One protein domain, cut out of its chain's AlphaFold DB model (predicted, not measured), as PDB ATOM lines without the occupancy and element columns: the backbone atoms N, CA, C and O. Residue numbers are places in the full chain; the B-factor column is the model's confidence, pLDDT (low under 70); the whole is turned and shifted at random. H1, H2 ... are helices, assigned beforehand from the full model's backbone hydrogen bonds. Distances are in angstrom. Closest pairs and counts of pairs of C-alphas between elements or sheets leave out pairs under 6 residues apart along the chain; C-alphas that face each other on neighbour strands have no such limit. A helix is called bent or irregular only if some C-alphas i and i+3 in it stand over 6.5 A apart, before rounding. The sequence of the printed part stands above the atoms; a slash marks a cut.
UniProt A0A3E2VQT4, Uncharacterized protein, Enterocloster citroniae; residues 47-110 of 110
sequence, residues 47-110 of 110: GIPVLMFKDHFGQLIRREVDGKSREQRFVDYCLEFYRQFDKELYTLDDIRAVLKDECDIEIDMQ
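This is residues 47 to 110 of the 110 residues of an uncharacterized protein of Enterocloster citroniae (UniProt A0A3E2VQT4). H1 and H2 fold back on each other as a helical hairpin that opens as a V from their link, and H3 packs on the first turns of H1 at the open end. The printed part has 64 residues with three named helices, in the order H1, H2, H3, and no named strand: all helix. It is only just loose, close to compact, with a radius of gyration of the C-alphas of 13.1 A and spans of 38 by 26 by 21 A.

H1, residues 47 to 60, touches H2, residues 70 to 86, opposite ways at a steep tilt of 43 degrees; the closest C-alphas, of Leu 60 and Arg 70, are 5.2 A apart. H1 with residues 47 to 51 alone touches residues 95 to 99 of H3, residues 92 to 103; the closest C-alphas, of Gly 47 and Ile 95, are 6.6 A apart. H2 and H3 are only just apart, at 8.3 A. Every O i to N i+4 pair is within hydrogen-bond range in H2 and H3, and 7 of 10 in H1.

H1 begins at C-alpha 47 (-16.960, 36.225, 41.787) and is irregular: C-alphas 55 and 58 are 8.1 A apart. H2 is 24.2 A long. H3 ends at C-alpha 103 (-14.252, 44.375, 47.833).

The printed part has no cut. Residues 109 to 110 have pLDDT under 70.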
ATOM      1  N   GLY A  47     -16.537  35.946  40.420       96.44
ATOM      2  CA  GLY A  47     -16.960  36.225  41.787       96.44
ATOM      3  C   GLY A  47     -16.469  35.177  42.778       96.44
ATOM      4  O   GLY A  47     -15.890  35.536  43.799       96.44
ATOM      5  N   ILE A  48     -16.601  33.883  42.465       97.00
ATOM      6  CA  ILE A  48     -16.170  32.817  43.382       97.00
ATOM      7  C   ILE A  48     -14.659  32.857  43.652       97.00
ATOM      8  O   ILE A  48     -14.275  32.803  44.821       97.00
ATOM      9  N   PRO A  49     -13.774  32.993  42.646       96.75
ATOM     10  CA  PRO A  49     -12.352  33.186  42.914       96.75
ATOM     11  C   PRO A  49     -12.040  34.400  43.791       96.75
ATOM     12  O   PRO A  49     -11.150  34.316  44.638       96.75
ATOM     13  N   VAL A  50     -12.765  35.512  43.627       96.75
ATOM     14  CA  VAL A  50     -12.585  36.700  44.475       96.75
ATOM     15  C   VAL A  50     -13.016  36.416  45.916       96.75
ATOM     16  O   VAL A  50     -12.249  36.712  46.832       96.75
ATOM     17  N   LEU A  51     -14.175  35.781  46.128       95.94
ATOM     18  CA  LEU A  51     -14.635  35.359  47.460       95.94
ATOM     19  C   LEU A  51     -13.635  34.411  48.126       95.94
ATOM     20  O   LEU A  51     -13.260  34.585  49.283       95.94
ATOM     21  N   MET A  52     -13.117  33.450  47.364       96.19
ATOM     22  CA  MET A  52     -12.083  32.552  47.850       96.19
ATOM     23  C   MET A  52     -10.829  33.325  48.274       96.19
ATOM     24  O   MET A  52     -10.272  33.037  49.331       96.19
ATOM     25  N   PHE A  53     -10.384  34.326  47.510       95.81
ATOM     26  CA  PHE A  53      -9.221  35.122  47.903       95.81
ATOM     27  C   PHE A  53      -9.492  35.944  49.159       95.81
ATOM     28  O   PHE A  53      -8.658  35.960  50.062       95.81
ATOM     29  N   LYS A  54     -10.665  36.567  49.246       94.62
ATOM     30  CA  LYS A  54     -11.101  37.301  50.431       94.62
ATOM     31  C   LYS A  54     -11.025  36.436  51.696       94.62
ATOM     32  O   LYS A  54     -10.439  36.864  52.689       94.62
ATOM     33  N   ASP A  55     -11.532  35.205  51.640       94.69
ATOM     34  CA  ASP A  55     -11.692  34.368  52.835       94.69
ATOM     35  C   ASP A  55     -10.494  33.430  53.101       94.69
ATOM     36  O   ASP A  55     -10.194  33.083  54.248       94.69
ATOM     37  N   HIS A  56      -9.764  33.020  52.056       94.62
ATOM     38  CA  HIS A  56      -8.758  31.953  52.126       94.62
ATOM     39  C   HIS A  56      -7.372  32.314  51.576       94.62
ATOM     40  O   HIS A  56      -6.492  31.448  51.588       94.62
ATOM     41  N   PHE A  57      -7.088  33.560  51.166       93.94
ATOM     42  CA  PHE A  57      -5.765  33.911  50.616       93.94
ATOM     43  C   PHE A  57      -4.600  33.542  51.547       93.94
ATOM     44  O   PHE A  57      -3.588  33.003  51.094       93.94
ATOM     45  N   GLY A  58      -4.767  33.716  52.863       93.06
ATOM     46  CA  GLY A  58      -3.769  33.308  53.860       93.06
ATOM     47  C   GLY A  58      -3.389  31.820  53.786       93.06
ATOM     48  O   GLY A  58      -2.232  31.455  54.003       93.06
ATOM     49  N   GLN A  59      -4.335  30.959  53.397       91.19
ATOM     50  CA  GLN A  59      -4.149  29.509  53.251       91.19
ATOM     51  C   GLN A  59      -3.399  29.145  51.953       91.19
ATOM     52  O   GLN A  59      -2.878  28.033  51.814       91.19
ATOM     53  N   LEU A  60      -3.274  30.088  51.013       95.19
ATOM     54  CA  LEU A  60      -2.574  29.928  49.732       95.19
ATOM     55  C   LEU A  60      -1.148  30.503  49.722       95.19
ATOM     56  O   LEU A  60      -0.401  30.245  48.777       95.19
ATOM     57  N   ILE A  61      -0.734  31.221  50.774       94.56
ATOM     58  CA  ILE A  61       0.616  31.812  50.878       94.56
ATOM     59  C   ILE A  61       1.704  30.733  50.763       94.56
ATOM     60  O   ILE A  61       2.728  30.919  50.100       94.56
ATOM     61  N   ARG A  62       1.489  29.582  51.409       94.38
ATOM     62  CA  ARG A  62       2.434  28.462  51.377       94.38
ATOM     63  C   ARG A  62       2.326  27.721  50.051       94.38
ATOM     64  O   ARG A  62       1.235  27.311  49.659       94.38
ATOM     65  N   ARG A  63       3.466  27.474  49.399       93.50
ATOM     66  CA  ARG A  63       3.518  26.731  48.125       93.50
ATOM     67  C   ARG A  63       2.903  25.339  48.234       93.50
ATOM     68  O   ARG A  63       2.172  24.936  47.339       93.50
ATOM     69  N   GLU A  64       3.146  24.657  49.348       95.69
ATOM     70  CA  GLU A  64       2.666  23.304  49.605       95.69
ATOM     71  C   GLU A  64       2.254  23.160  51.074       95.69
ATOM     72  O   GLU A  64       2.881  23.745  51.961       95.69
ATOM     73  N   VAL A  65       1.163  22.435  51.309       94.81
ATOM     74  CA  VAL A  65       0.618  22.080  52.628       94.81
ATOM     75  C   VAL A  65       0.003  20.695  52.470       94.81
ATOM     76  O   VAL A  65      -0.763  20.487  51.529       94.81
ATOM     77  N   ASP A  66       0.373  19.759  53.343       94.12
ATOM     78  CA  ASP A  66      -0.124  18.375  53.343       94.12
ATOM     79  C   ASP A  66      -0.031  17.675  51.971       94.12
ATOM     80  O   ASP A  66      -0.942  16.965  51.548       94.12
ATOM     81  N   GLY A  67       1.061  17.913  51.235       95.94
ATOM     82  CA  GLY A  67       1.299  17.329  49.909       95.94
ATOM     83  C   GLY A  67       0.487  17.950  48.765       95.94
ATOM     84  O   GLY A  67       0.592  17.490  47.630       95.94
ATOM     85  N   LYS A  68      -0.328  18.981  49.031       96.94
ATOM     86  CA  LYS A  68      -1.109  19.698  48.011       96.94
ATOM     87  C   LYS A  68      -0.468  21.027  47.649       96.94
ATOM     88  O   LYS A  68      -0.147  21.822  48.539       96.94
ATOM     89  N   SER A  69      -0.368  21.322  46.353       97.88
ATOM     90  CA  SER A  69       0.088  22.635  45.882       97.88
ATOM     91  C   SER A  69      -0.959  23.722  46.158       97.88
ATOM     92  O   SER A  69      -2.147  23.440  46.333       97.88
ATOM     93  N   ARG A  70      -0.544  24.990  46.187       96.69
ATOM     94  CA  ARG A  70      -1.476  26.125  46.327       96.69
ATOM     95  C   ARG A  70      -2.518  26.181  45.206       96.69
ATOM     96  O   ARG A  70      -3.647  26.562  45.471       96.69
ATOM     97  N   GLU A  71      -2.174  25.778  43.985       97.12
ATOM     98  CA  GLU A  71      -3.091  25.760  42.841       97.12
ATOM     99  C   GLU A  71      -4.173  24.688  43.031       97.12
ATOM    100  O   GLU A  71      -5.348  24.949  42.795       97.12
ATOM    101  N   GLN A  72      -3.803  23.508  43.544       97.44
ATOM    102  CA  GLN A  72      -4.775  22.470  43.907       97.44
ATOM    103  C   GLN A  72      -5.707  22.947  45.021       97.44
ATOM    104  O   GLN A  72      -6.921  22.812  44.904       97.44
ATOM    105  N   ARG A  73      -5.158  23.563  46.078       97.38
ATOM    106  CA  ARG A  73      -5.977  24.095  47.178       97.38
ATOM    107  C   ARG A  73      -6.894  25.230  46.718       97.38
ATOM    108  O   ARG A  73      -8.048  25.260  47.119       97.38
ATOM    109  N   PHE A  74      -6.416  26.122  45.849       97.38
ATOM    110  CA  PHE A  74      -7.228  27.169  45.224       97.38
ATOM    111  C   PHE A  74      -8.464  26.576  44.536       97.38
ATOM    112  O   PHE A  74      -9.583  27.007  44.804       97.38
ATOM    113  N   VAL A  75      -8.265  25.557  43.691       97.44
ATOM    114  CA  VAL A  75      -9.370  24.889  42.992       97.44
ATOM    115  C   VAL A  75     -10.311  24.208  43.987       97.44
ATOM    116  O   VAL A  75     -11.522  24.354  43.852       97.44
ATOM    117  N   ASP A  76      -9.778  23.530  45.008       97.19
ATOM    118  CA  ASP A  76     -10.584  22.870  46.044       97.19
ATOM    119  C   ASP A  76     -11.517  23.864  46.767       97.19
ATOM    120  O   ASP A  76     -12.700  23.561  46.944       97.19
ATOM    121  N   TYR A  77     -11.020  25.053  47.137       97.62
ATOM    122  CA  TYR A  77     -11.844  26.094  47.767       97.62
ATOM    123  C   TYR A  77     -12.884  26.663  46.804       97.62
ATOM    124  O   TYR A  77     -14.055  26.738  47.163       97.62
ATOM    125  N   CYS A  78     -12.498  27.019  45.573       97.69
ATOM    126  CA  CYS A  78     -13.451  27.512  44.577       97.69
ATOM    127  C   CYS A  78     -14.582  26.499  44.343       97.69
ATOM    128  O   CYS A  78     -15.751  26.871  44.345       97.69
ATOM    129  N   LEU A  79     -14.256  25.209  44.200       97.62
ATOM    130  CA  LEU A  79     -15.254  24.146  44.051       97.62
ATOM    131  C   LEU A  79     -16.159  24.003  45.280       97.62
ATOM    132  O   LEU A  79     -17.310  23.600  45.132       97.62
ATOM    133  N   GLU A  80     -15.667  24.302  46.482       97.25
ATOM    134  CA  GLU A  80     -16.507  24.319  47.678       97.25
ATOM    135  C   GLU A  80     -17.520  25.464  47.638       97.25
ATOM    136  O   GLU A  80     -18.701  25.208  47.855       97.25
ATOM    137  N   PHE A  81     -17.107  26.675  47.258       97.12
ATOM    138  CA  PHE A  81     -18.040  27.779  47.013       97.12
ATOM    139  C   PHE A  81     -19.080  27.409  45.942       97.12
ATOM    140  O   PHE A  81     -20.276  27.522  46.192       97.12
ATOM    141  N   TYR A  82     -18.672  26.842  44.799       96.31
ATOM    142  CA  TYR A  82     -19.630  26.353  43.791       96.31
ATOM    143  C   TYR A  82     -20.644  25.357  44.376       96.31
ATOM    144  O   TYR A  82     -21.841  25.503  44.158       96.31
ATOM    145  N   ARG A  83     -20.197  24.383  45.182       97.31
ATOM    146  CA  ARG A  83     -21.101  23.424  45.844       97.31
ATOM    147  C   ARG A  83     -22.060  24.084  46.832       97.31
ATOM    148  O   ARG A  83     -23.140  23.547  47.063       97.31
ATOM    149  N   GLN A  84     -21.656  25.168  47.482       96.88
ATOM    150  CA  GLN A  84     -22.505  25.915  48.410       96.88
ATOM    151  C   GLN A  84     -23.553  26.739  47.661       96.88
ATOM    152  O   GLN A  84     -24.716  26.735  48.063       96.88
ATOM    153  N   PHE A  85     -23.164  27.352  46.542       95.81
ATOM    154  CA  PHE A  85     -24.084  28.000  45.613       95.81
ATOM    155  C   PHE A  85     -25.113  27.006  45.052       95.81
ATOM    156  O   PHE A  85     -26.310  27.257  45.133       95.81
ATOM    157  N   ASP A  86     -24.677  25.825  44.596       95.06
ATOM    158  CA  ASP A  86     -25.569  24.762  44.096       95.06
ATOM    159  C   ASP A  86     -26.543  24.236  45.168       95.06
ATOM    160  O   ASP A  86     -27.601  23.694  44.850       95.06
ATOM    161  N   LYS A  87     -26.185  24.370  46.451       97.44
ATOM    162  CA  LYS A  87     -27.044  24.043  47.601       97.44
ATOM    163  C   LYS A  87     -27.949  25.203  48.024       97.44
ATOM    164  O   LYS A  87     -28.584  25.096  49.071       97.44
ATOM    165  N   GLU A  88     -27.975  26.291  47.256       96.38
ATOM    166  CA  GLU A  88     -28.755  27.504  47.522       96.38
ATOM    167  C   GLU A  88     -28.433  28.137  48.892       96.38
ATOM    168  O   GLU A  88     -29.283  28.774  49.510       96.38
ATOM    169  N   LEU A  89     -27.200  27.966  49.396       97.06
ATOM    170  CA  LEU A  89     -26.775  28.591  50.662       97.06
ATOM    171  C   LEU A  89     -26.584  30.105  50.530       97.06
ATOM    172  O   LEU A  89     -26.625  30.818  51.529       97.06
ATOM    173  N   TYR A  90     -26.352  30.567  49.306       95.94
ATOM    174  CA  TYR A  90     -26.315  31.964  48.907       95.94
ATOM    175  C   TYR A  90     -26.649  32.066  47.415       95.94
ATOM    176  O   TYR A  90     -26.594  31.081  46.674       95.94
ATOM    177  N   THR A  91     -27.003  33.266  46.978       96.19
ATOM    178  CA  THR A  91     -27.488  33.582  45.633       96.19
ATOM    179  C   THR A  91     -26.485  34.433  44.850       96.19
ATOM    180  O   THR A  91     -25.473  34.886  45.384       96.19
ATOM    181  N   LEU A  92     -26.759  34.682  43.564       94.88
ATOM    182  CA  LEU A  92     -25.945  35.596  42.751       94.88
ATOM    183  C   LEU A  92     -25.966  37.027  43.299       94.88
ATOM    184  O   LEU A  92     -24.955  37.721  43.222       94.88
ATOM    185  N   ASP A  93     -27.096  37.455  43.863       95.69
ATOM    186  CA  ASP A  93     -27.229  38.784  44.456       95.69
ATOM    187  C   ASP A  93     -26.392  38.906  45.733       95.69
ATOM    188  O   ASP A  93     -25.764  39.941  45.943       95.69
ATOM    189  N   ASP A  94     -26.282  37.833  46.522       96.75
ATOM    190  CA  ASP A  94     -25.390  37.802  47.687       96.75
ATOM    191  C   ASP A  94     -23.920  37.928  47.264       96.75
ATOM    192  O   ASP A  94     -23.166  38.694  47.861       96.75
ATOM    193  N   ILE A  95     -23.509  37.237  46.189       96.31
ATOM    194  CA  ILE A  95     -22.155  37.386  45.629       96.31
ATOM    195  C   ILE A  95     -21.925  38.840  45.203       96.31
ATOM    196  O   ILE A  95     -20.899  39.420  45.550       96.31
ATOM    197  N   ARG A  96     -22.871  39.446  44.473       95.81
ATOM    198  CA  ARG A  96     -22.776  40.852  44.043       95.81
ATOM    199  C   ARG A  96     -22.663  41.803  45.229       95.81
ATOM    200  O   ARG A  96     -21.830  42.703  45.188       95.81
ATOM    201  N   ALA A  97     -23.464  41.592  46.270       96.88
ATOM    202  CA  ALA A  97     -23.436  42.404  47.478       96.88
ATOM    203  C   ALA A  97     -22.073  42.318  48.172       96.88
ATOM    204  O   ALA A  97     -21.464  43.349  48.425       96.88
ATOM    205  N   VAL A  98     -21.531  41.112  48.381       96.62
ATOM    206  CA  VAL A  98     -20.209  40.947  49.011       96.62
ATOM    207  C   VAL A  98     -19.100  41.571  48.164       96.62
ATOM    208  O   VAL A  98     -18.239  42.270  48.694       96.62
ATOM    209  N   LEU A  99     -19.113  41.353  46.845       96.25
ATOM    210  CA  LEU A  99     -18.119  41.952  45.949       96.25
ATOM    211  C   LEU A  99     -18.150  43.480  46.005       96.25
ATOM    212  O   LEU A  99     -17.094  44.109  46.037       96.25
ATOM    213  N   LYS A 100     -19.341  44.072  46.059       96.81
ATOM    214  CA  LYS A 100     -19.506  45.520  46.131       96.81
ATOM    215  C   LYS A 100     -19.131  46.072  47.504       96.81
ATOM    216  O   LYS A 100     -18.281  46.949  47.596       96.81
ATOM    217  N   ASP A 101     -19.741  45.546  48.557       97.50
ATOM    218  CA  ASP A 101     -19.677  46.125  49.898       97.50
ATOM    219  C   ASP A 101     -18.334  45.853  50.589       97.50
ATOM    220  O   ASP A 101     -17.855  46.690  51.355       97.50
ATOM    221  N   GLU A 102     -17.710  44.699  50.323       95.88
ATOM    222  CA  GLU A 102     -16.464  44.296  50.988       95.88
ATOM    223  C   GLU A 102     -15.225  44.418  50.094       95.88
ATOM    224  O   GLU A 102     -14.119  44.581  50.617       95.88
ATOM    225  N   CYS A 103     -15.381  44.348  48.767       94.75
ATOM    226  CA  CYS A 103     -14.252  44.375  47.833       94.75
ATOM    227  C   CYS A 103     -14.226  45.594  46.897       94.75
ATOM    228  O   CYS A 103     -13.223  45.759  46.206       94.75
ATOM    229  N   ASP A 104     -15.271  46.433  46.869       96.06
ATOM    230  CA  ASP A 104     -15.429  47.554  45.921       96.06
ATOM    231  C   ASP A 104     -15.300  47.108  44.445       96.06
ATOM    232  O   ASP A 104     -14.675  47.761  43.610       96.06
ATOM    233  N   ILE A 105     -15.854  45.930  44.127       94.94
ATOM    234  CA  ILE A 105     -15.826  45.314  42.793       94.94
ATOM    235  C   ILE A 105     -17.250  45.186  42.249       94.94
ATOM    236  O   ILE A 105     -18.113  44.561  42.864       94.94
ATOM    237  N   GLU A 106     -17.462  45.678  41.029       93.69
ATOM    238  CA  GLU A 106     -18.658  45.405  40.229       93.69
ATOM    239  C   GLU A 106     -18.272  44.597  38.980       93.69
ATOM    240  O   GLU A 106     -17.328  44.940  38.266       93.69
ATOM    241  N   ILE A 107     -18.986  43.495  38.734       88.06
ATOM    242  CA  ILE A 107     -18.758  42.602  37.590       88.06
ATOM    243  C   ILE A 107     -19.969  42.695  36.668       88.06
ATOM    244  O   ILE A 107     -21.070  42.304  37.059       88.06
ATOM    245  N   ASP A 108     -19.741  43.168  35.447       82.56
ATOM    246  CA  ASP A 108     -20.760  43.294  34.410       82.56
ATOM    247  C   ASP A 108     -20.190  42.861  33.049       82.56
ATOM    248  O   ASP A 108     -19.012  43.096  32.759       82.56
ATOM    249  N   MET A 109     -21.010  42.204  32.228       69.38
ATOM    250  CA  MET A 109     -20.664  41.909  30.836       69.38
ATOM    251  C   MET A 109     -21.223  43.038  29.966       69.38
ATOM    252  O   MET A 109     -22.404  43.024  29.631       69.38
ATOM    253  N   GLN A 110     -20.375  44.014  29.625       60.06
ATOM    254  CA  GLN A 110     -20.715  45.061  28.649       60.06
ATOM    255  C   GLN A 110     -21.050  44.493  27.266       60.06
ATOM    256  O   GLN A 110     -20.357  43.545  26.827       60.06
TER     257      GLN A 110